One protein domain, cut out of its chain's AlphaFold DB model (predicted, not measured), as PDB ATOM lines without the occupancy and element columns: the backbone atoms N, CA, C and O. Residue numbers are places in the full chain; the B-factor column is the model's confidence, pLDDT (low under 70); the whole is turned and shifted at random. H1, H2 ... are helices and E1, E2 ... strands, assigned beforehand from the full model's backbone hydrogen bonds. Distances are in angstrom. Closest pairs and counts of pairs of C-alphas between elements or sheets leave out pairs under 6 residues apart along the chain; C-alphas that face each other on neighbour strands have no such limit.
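What this domain is: This is residues 2 to 54 of the 285 residues of the protein "ABC transporter related protein" of Bathymodiolus azoricus thioautotrophic gill symbiont (UniProt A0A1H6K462). What is the shape? A three-stranded sheet, E1 - E2 - E3, is a meander, each strand the antiparallel neighbour of the one before, with small helices H1 and H2 at opposite ends; residues 2 to 8 stick out. What is printed? The printed part has 53 residues with two named helices and three named strands, ordered H1, E1, E2, E3, H2, a mixed class. It is loose, radius of gyration of the C-alphas 13.6 A, spanning 37 by 24 by 15 A.

How they stand to each other: How do strands pair? E2, residues 29 to 34, forms hairpins with E1, residues 20 to 25 (N 23 to O 31, 2.7 A), and E3, residues 39 to 43 (N 32 to O 40, 2.8 A). And the helices? H1, residues 10 to 13, and H2, residues 45 to 52, are apart, and each only grazes the sheet. The closest C-alphas to E2 are Ser 11 to Asp 34, 5.9 A, for H1 and Phe 47 to Leu 29, 7.1 A, for H2. H2 has 3 of 4 O i to N i+4 pairs within hydrogen-bond range; H1 is too short for one.

Where its parts are: Where are the anchors? C-alpha 10 begins H1 at (-108.749, -45.023, 177.272); C-alpha 52 ends H2 at (-119.741, -31.452, 194.959). How long are they? E1 measures 16.9 A, E2 17.0 A, E3 13.1 A, H2 11.9 A.

The domain as a whole: How large? The farthest C-alphas, Glu 3 and Phe 46, are 38.8 A apart. Any cut, or low confidence? The printed part has no cut and no long link; pLDDT is under 70 at residues 2 to 8, 16, 26 to 27, 52 and 54.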
ATOM      1  N   GLN A   2    -115.710 -56.183 168.850       39.12
ATOM      2  CA  GLN A   2    -115.999 -55.238 169.930       39.12
ATOM      3  C   GLN A   2    -117.496 -54.949 169.830       39.12
ATOM      4  O   GLN A   2    -117.942 -54.299 168.889       39.12
ATOM      5  N   GLU A   3    -118.280 -55.557 170.713       43.41
ATOM      6  CA  GLU A   3    -119.714 -55.311 170.797       43.41
ATOM      7  C   GLU A   3    -119.949 -54.073 171.678       43.41
ATOM      8  O   GLU A   3    -119.421 -53.979 172.783       43.41
ATOM      9  N   ASN A   4    -120.767 -53.144 171.169       39.84
ATOM     10  CA  ASN A   4    -121.478 -52.092 171.911       39.84
ATOM     11  C   ASN A   4    -120.705 -50.858 172.399       39.84
ATOM     12  O   ASN A   4    -120.794 -50.579 173.584       39.84
ATOM     13  N   PHE A   5    -120.036 -50.078 171.531       51.47
ATOM     14  CA  PHE A   5    -119.562 -48.698 171.833       51.47
ATOM     15  C   PHE A   5    -118.843 -48.517 173.193       51.47
ATOM     16  O   PHE A   5    -118.745 -47.418 173.734       51.47
ATOM     17  N   GLN A   6    -118.349 -49.614 173.762       53.62
ATOM     18  CA  GLN A   6    -117.726 -49.675 175.064       53.62
ATOM     19  C   GLN A   6    -116.238 -49.628 174.810       53.62
ATOM     20  O   GLN A   6    -115.654 -50.527 174.206       53.62
ATOM     21  N   ILE A   7    -115.645 -48.538 175.267       65.12
ATOM     22  CA  ILE A   7    -114.214 -48.336 175.192       65.12
ATOM     23  C   ILE A   7    -113.573 -49.180 176.289       65.12
ATOM     24  O   ILE A   7    -113.769 -48.923 177.479       65.12
ATOM     25  N   ALA A   8    -112.826 -50.206 175.885       68.12
ATOM     26  CA  ALA A   8    -112.123 -51.077 176.822       68.12
ATOM     27  C   ALA A   8    -110.855 -50.401 177.366       68.12
ATOM     28  O   ALA A   8    -110.478 -50.632 178.515       68.12
ATOM     29  N   ASN A   9    -110.216 -49.551 176.554       75.31
ATOM     30  CA  ASN A   9    -109.003 -48.824 176.914       75.31
ATOM     31  C   ASN A   9    -109.120 -47.345 176.571       75.31
ATOM     32  O   ASN A   9    -109.517 -46.990 175.467       75.31
ATOM     33  N   ILE A  10    -108.679 -46.474 177.477       78.12
ATOM     34  CA  ILE A  10    -108.749 -45.023 177.272       78.12
ATOM     35  C   ILE A  10    -107.955 -44.554 176.041       78.12
ATOM     36  O   ILE A  10    -108.301 -43.537 175.454       78.12
ATOM     37  N   SER A  11    -106.942 -45.311 175.596       81.12
ATOM     38  CA  SER A  11    -106.232 -45.049 174.338       81.12
ATOM     39  C   SER A  11    -107.143 -45.057 173.107       81.12
ATOM     40  O   SER A  11    -106.811 -44.426 172.114       81.12
ATOM     41  N   GLU A  12    -108.282 -45.757 173.150       80.94
ATOM     42  CA  GLU A  12    -109.261 -45.790 172.049       80.94
ATOM     43  C   GLU A  12    -110.044 -44.471 171.921       80.94
ATOM     44  O   GLU A  12    -110.705 -44.253 170.911       80.94
ATOM     45  N   LEU A  13    -109.963 -43.581 172.920       81.88
ATOM     46  CA  LEU A  13    -110.502 -42.218 172.847       81.88
ATOM     47  C   LEU A  13    -109.547 -41.222 172.180       81.88
ATOM     48  O   LEU A  13    -109.918 -40.062 172.010       81.88
ATOM     49  N   VAL A  14    -108.319 -41.631 171.848       83.06
ATOM     50  CA  VAL A  14    -107.385 -40.767 171.121       83.06
ATOM     51  C   VAL A  14    -107.815 -40.713 169.657       83.06
ATOM     52  O   VAL A  14    -108.002 -41.755 169.027       83.06
ATOM     53  N   SER A  15    -107.998 -39.499 169.131       78.81
ATOM     54  CA  SER A  15    -108.418 -39.278 167.745       78.81
ATOM     55  C   SER A  15    -107.510 -40.000 166.750       78.81
ATOM     56  O   SER A  15    -106.306 -40.148 166.967       78.81
ATOM     57  N   PHE A  16    -108.097 -40.426 165.630       67.81
ATOM     58  CA  PHE A  16    -107.354 -41.015 164.520       67.81
ATOM     59  C   PHE A  16    -106.275 -40.020 164.049       67.81
ATOM     60  O   PHE A  16    -106.595 -38.864 163.794       67.81
ATOM     61  N   ASP A  17    -105.017 -40.473 163.990       76.44
ATOM     62  CA  ASP A  17    -103.790 -39.698 163.705       76.44
ATOM     63  C   ASP A  17    -103.212 -38.810 164.832       76.44
ATOM     64  O   ASP A  17    -102.197 -38.146 164.618       76.44
ATOM     65  N   GLU A  18    -103.751 -38.856 166.055       81.81
ATOM     66  CA  GLU A  18    -103.173 -38.157 167.212       81.81
ATOM     67  C   GLU A  18    -102.354 -39.093 168.120       81.81
ATOM     68  O   GLU A  18    -102.688 -40.258 168.333       81.81
ATOM     69  N   GLU A  19    -101.268 -38.581 168.714       84.31
ATOM     70  CA  GLU A  19    -100.484 -39.347 169.701       84.31
ATOM     71  C   GLU A  19    -101.061 -39.238 171.121       84.31
ATOM     72  O   GLU A  19    -100.839 -40.118 171.960       84.31
ATOM     73  N   LYS A  20    -101.777 -38.144 171.403       88.62
ATOM     74  CA  LYS A  20    -102.321 -37.812 172.721       88.62
ATOM     75  C   LYS A  20    -103.603 -36.998 172.609       88.62
ATOM     76  O   LYS A  20    -103.767 -36.203 171.692       88.62
ATOM     77  N   THR A  21    -104.439 -37.097 173.630       88.06
ATOM     78  CA  THR A  21    -105.625 -36.259 173.807       88.06
ATOM     79  C   THR A  21    -105.575 -35.593 175.173       88.06
ATOM     80  O   THR A  21    -105.083 -36.174 176.141       88.06
ATOM     81  N   SER A  22    -106.070 -34.360 175.257       87.19
ATOM     82  CA  SER A  22    -106.235 -33.635 176.515       87.19
ATOM     83  C   SER A  22    -107.654 -33.106 176.657       87.19
ATOM     84  O   SER A  22    -108.187 -32.493 175.739       87.19
ATOM     85  N   LEU A  23    -108.228 -33.311 177.835       85.12
ATOM     86  CA  LEU A  23    -109.495 -32.771 178.291       85.12
ATOM     87  C   LEU A  23    -109.185 -31.758 179.390       85.12
ATOM     88  O   LEU A  23    -108.632 -32.122 180.430       85.12
ATOM     89  N   SER A  24    -109.535 -30.500 179.159       82.19
ATOM     90  CA  SER A  24    -109.392 -29.428 180.139       82.19
ATOM     91  C   SER A  24    -110.752 -28.816 180.447       82.19
ATOM     92  O   SER A  24    -111.524 -28.539 179.533       82.19
ATOM     93  N   ALA A  25    -111.034 -28.578 181.723       75.94
ATOM     94  CA  ALA A  25    -112.117 -27.701 182.146       75.94
ATOM     95  C   ALA A  25    -111.511 -26.473 182.825       75.94
ATOM     96  O   ALA A  25    -110.597 -26.616 183.640       75.94
ATOM     97  N   ASP A  26    -112.062 -25.291 182.540       63.34
ATOM     98  CA  ASP A  26    -111.567 -23.986 183.018       63.34
ATOM     99  C   ASP A  26    -111.441 -23.872 184.549       63.34
ATOM    100  O   ASP A  26    -110.770 -22.985 185.067       63.34
ATOM    101  N   TYR A  27    -112.041 -24.809 185.284       65.88
ATOM    102  CA  TYR A  27    -112.035 -24.889 186.742       65.88
ATOM    103  C   TYR A  27    -110.950 -25.819 187.308       65.88
ATOM    104  O   TYR A  27    -111.046 -26.236 188.457       65.88
ATOM    105  N   GLY A  28    -109.924 -26.151 186.519       72.75
ATOM    106  CA  GLY A  28    -108.719 -26.811 187.024       72.75
ATOM    107  C   GLY A  28    -108.707 -28.333 186.929       72.75
ATOM    108  O   GLY A  28    -107.906 -28.979 187.599       72.75
ATOM    109  N   LEU A  29    -109.567 -28.923 186.096       83.88
ATOM    110  CA  LEU A  29    -109.444 -30.327 185.705       83.88
ATOM    111  C   LEU A  29    -108.659 -30.405 184.401       83.88
ATOM    112  O   LEU A  29    -109.128 -29.916 183.379       83.88
ATOM    113  N   ASN A  30    -107.506 -31.067 184.425       87.62
ATOM    114  CA  ASN A  30    -106.751 -31.402 183.224       87.62
ATOM    115  C   ASN A  30    -106.468 -32.902 183.211       87.62
ATOM    116  O   ASN A  30    -105.736 -33.418 184.055       87.62
ATOM    117  N   ILE A  31    -107.033 -33.597 182.234       90.06
ATOM    118  CA  ILE A  31    -106.774 -35.009 181.970       90.06
ATOM    119  C   ILE A  31    -106.084 -35.082 180.619       90.06
ATOM    120  O   ILE A  31    -106.566 -34.507 179.655       90.06
ATOM    121  N   SER A  32    -104.972 -35.793 180.514       90.12
ATOM    122  CA  SER A  32    -104.433 -36.173 179.212       90.12
ATOM    123  C   SER A  32    -104.107 -37.646 179.197       90.12
ATOM    124  O   SER A  32    -103.701 -38.204 180.214       90.12
ATOM    125  N   PHE A  33    -104.305 -38.275 178.052       91.56
ATOM    126  CA  PHE A  33    -103.973 -39.671 177.849       91.56
ATOM    127  C   PHE A  33    -103.407 -39.874 176.449       91.56
ATOM    128  O   PHE A  33    -103.736 -39.129 175.526       91.56
ATOM    129  N   ASP A  34    -102.508 -40.842 176.316       89.00
ATOM    130  CA  ASP A  34    -101.836 -41.148 175.056       89.00
ATOM    131  C   ASP A  34    -102.210 -42.533 174.515       89.00
ATOM    132  O   ASP A  34    -102.814 -43.370 175.196       89.00
ATOM    133  N   ALA A  35    -101.807 -42.796 173.271       84.62
ATOM    134  CA  ALA A  35    -102.006 -44.091 172.621       84.62
ATOM    135  C   ALA A  35    -101.287 -45.260 173.337       84.62
ATOM    136  O   ALA A  35    -101.512 -46.426 173.015       84.62
ATOM    137  N   LYS A  36    -100.420 -44.973 174.319       85.88
ATOM    138  CA  LYS A  36     -99.704 -45.954 175.149       85.88
ATOM    139  C   LYS A  36    -100.396 -46.189 176.497       85.88
ATOM    140  O   LYS A  36     -99.830 -46.883 177.342       85.88
ATOM    141  N   ASN A  37    -101.612 -45.666 176.688       82.81
ATOM    142  CA  ASN A  37    -102.395 -45.739 177.925       82.81
ATOM    143  C   ASN A  37    -101.740 -45.041 179.132       82.81
ATOM    144  O   ASN A  37    -102.037 -45.376 180.281       82.81
ATOM    145  N   ILE A  38    -100.862 -44.063 178.905       86.56
ATOM    146  CA  ILE A  38    -100.342 -43.213 179.979       86.56
ATOM    147  C   ILE A  38    -101.356 -42.105 180.230       86.56
ATOM    148  O   ILE A  38    -101.649 -41.327 179.330       86.56
ATOM    149  N   ILE A  39    -101.861 -42.017 181.461       88.19
ATOM    150  CA  ILE A  39    -102.823 -40.995 181.881       88.19
ATOM    151  C   ILE A  39    -102.120 -40.001 182.807       88.19
ATOM    152  O   ILE A  39    -101.609 -40.386 183.858       88.19
ATOM    153  N   ASN A  40    -102.142 -38.720 182.450       88.94
ATOM    154  CA  ASN A  40    -101.783 -37.624 183.342       88.94
ATOM    155  C   ASN A  40    -103.056 -36.926 183.812       88.94
ATOM    156  O   ASN A  40    -103.913 -36.568 183.007       88.94
ATOM    157  N   PHE A  41    -103.153 -36.703 185.117       88.88
ATOM    158  CA  PHE A  41    -104.311 -36.095 185.752       88.88
ATOM    159  C   PHE A  41    -103.851 -34.983 186.691       88.88
ATOM    160  O   PHE A  41    -102.989 -35.206 187.542       88.88
ATOM    161  N   ASN A  42    -104.428 -33.798 186.533       86.94
ATOM    162  CA  ASN A  42    -104.223 -32.658 187.412       86.94
ATOM    163  C   ASN A  42    -105.586 -32.078 187.811       86.94
ATOM    164  O   ASN A  42    -106.479 -31.952 186.970       86.94
ATOM    165  N   LEU A  43    -105.730 -31.776 189.101       83.94
ATOM    166  CA  LEU A  43    -106.950 -31.276 189.711       83.94
ATOM    167  C   LEU A  43    -106.632 -30.126 190.660       83.94
ATOM    168  O   LEU A  43    -105.930 -30.319 191.656       83.94
ATOM    169  N   ASP A  44    -107.217 -28.964 190.406       82.06
ATOM    170  CA  ASP A  44    -107.152 -27.857 191.351       82.06
ATOM    171  C   ASP A  44    -108.081 -28.106 192.544       82.06
ATOM    172  O   ASP A  44    -109.204 -28.591 192.412       82.06
ATOM    173  N   SER A  45    -107.623 -27.739 193.744       76.31
ATOM    174  CA  SER A  45    -108.368 -27.990 194.990       76.31
ATOM    175  C   SER A  45    -109.783 -27.389 195.013       76.31
ATOM    176  O   SER A  45    -110.682 -27.982 195.602       76.31
ATOM    177  N   PHE A  46    -110.003 -26.266 194.321       75.75
ATOM    178  CA  PHE A  46    -111.309 -25.606 194.224       75.75
ATOM    179  C   PHE A  46    -112.318 -26.391 193.370       75.75
ATOM    180  O   PHE A  46    -113.522 -26.311 193.606       75.75
ATOM    181  N   PHE A  47    -111.839 -27.214 192.434       74.31
ATOM    182  CA  PHE A  47    -112.691 -28.005 191.549       74.31
ATOM    183  C   PHE A  47    -113.506 -29.065 192.294       74.31
ATOM    184  O   PHE A  47    -114.653 -29.340 191.944       74.31
ATOM    185  N   ILE A  48    -112.920 -29.668 193.336       73.38
ATOM    186  CA  ILE A  48    -113.591 -30.694 194.148       73.38
ATOM    187  C   ILE A  48    -114.840 -30.102 194.808       73.38
ATOM    188  O   ILE A  48    -115.912 -30.716 194.778       73.38
ATOM    189  N   ASP A  49    -114.710 -28.894 195.356       74.56
ATOM    190  CA  ASP A  49    -115.820 -28.190 195.989       74.56
ATOM    191  C   ASP A  49    -116.911 -27.859 194.967       74.56
ATOM    192  O   ASP A  49    -118.095 -27.978 195.279       74.56
ATOM    193  N   ASP A  50    -116.547 -27.500 193.740       74.12
ATOM    194  CA  ASP A  50    -117.509 -27.141 192.699       74.12
ATOM    195  C   ASP A  50    -118.243 -28.351 192.110       74.12
ATOM    196  O   ASP A  50    -119.469 -28.302 191.978       74.12
ATOM    197  N   ILE A  51    -117.559 -29.480 191.878       72.12
ATOM    198  CA  ILE A  51    -118.225 -30.742 191.508       72.12
ATOM    199  C   ILE A  51    -119.229 -31.158 192.581       72.12
ATOM    200  O   ILE A  51    -120.339 -31.586 192.263       72.12
ATOM    201  N   SER A  52    -118.864 -31.033 193.860       68.31
ATOM    202  CA  SER A  52    -119.741 -31.452 194.959       68.31
ATOM    203  C   SER A  52    -121.044 -30.640 195.045       68.31
ATOM    204  O   SER A  52    -122.031 -31.120 195.603       68.31
ATOM    205  N   LYS A  53    -121.066 -29.430 194.466       70.06
ATOM    206  CA  LYS A  53    -122.235 -28.537 194.420       70.06
ATOM    207  C   LYS A  53    -123.156 -28.803 193.226       70.06
ATOM    208  O   LYS A  53    -124.229 -28.199 193.166       70.06
ATOM    209  N   LEU A  54    -122.771 -29.664 192.279       69.19
ATOM    210  CA  LEU A  54    -123.609 -29.995 191.124       69.19
ATOM    211  C   LEU A  54    -124.932 -30.599 191.599       69.19
ATOM    212  O   LEU A  54    -124.954 -31.629 192.273       69.19
TER     213      LEU A  54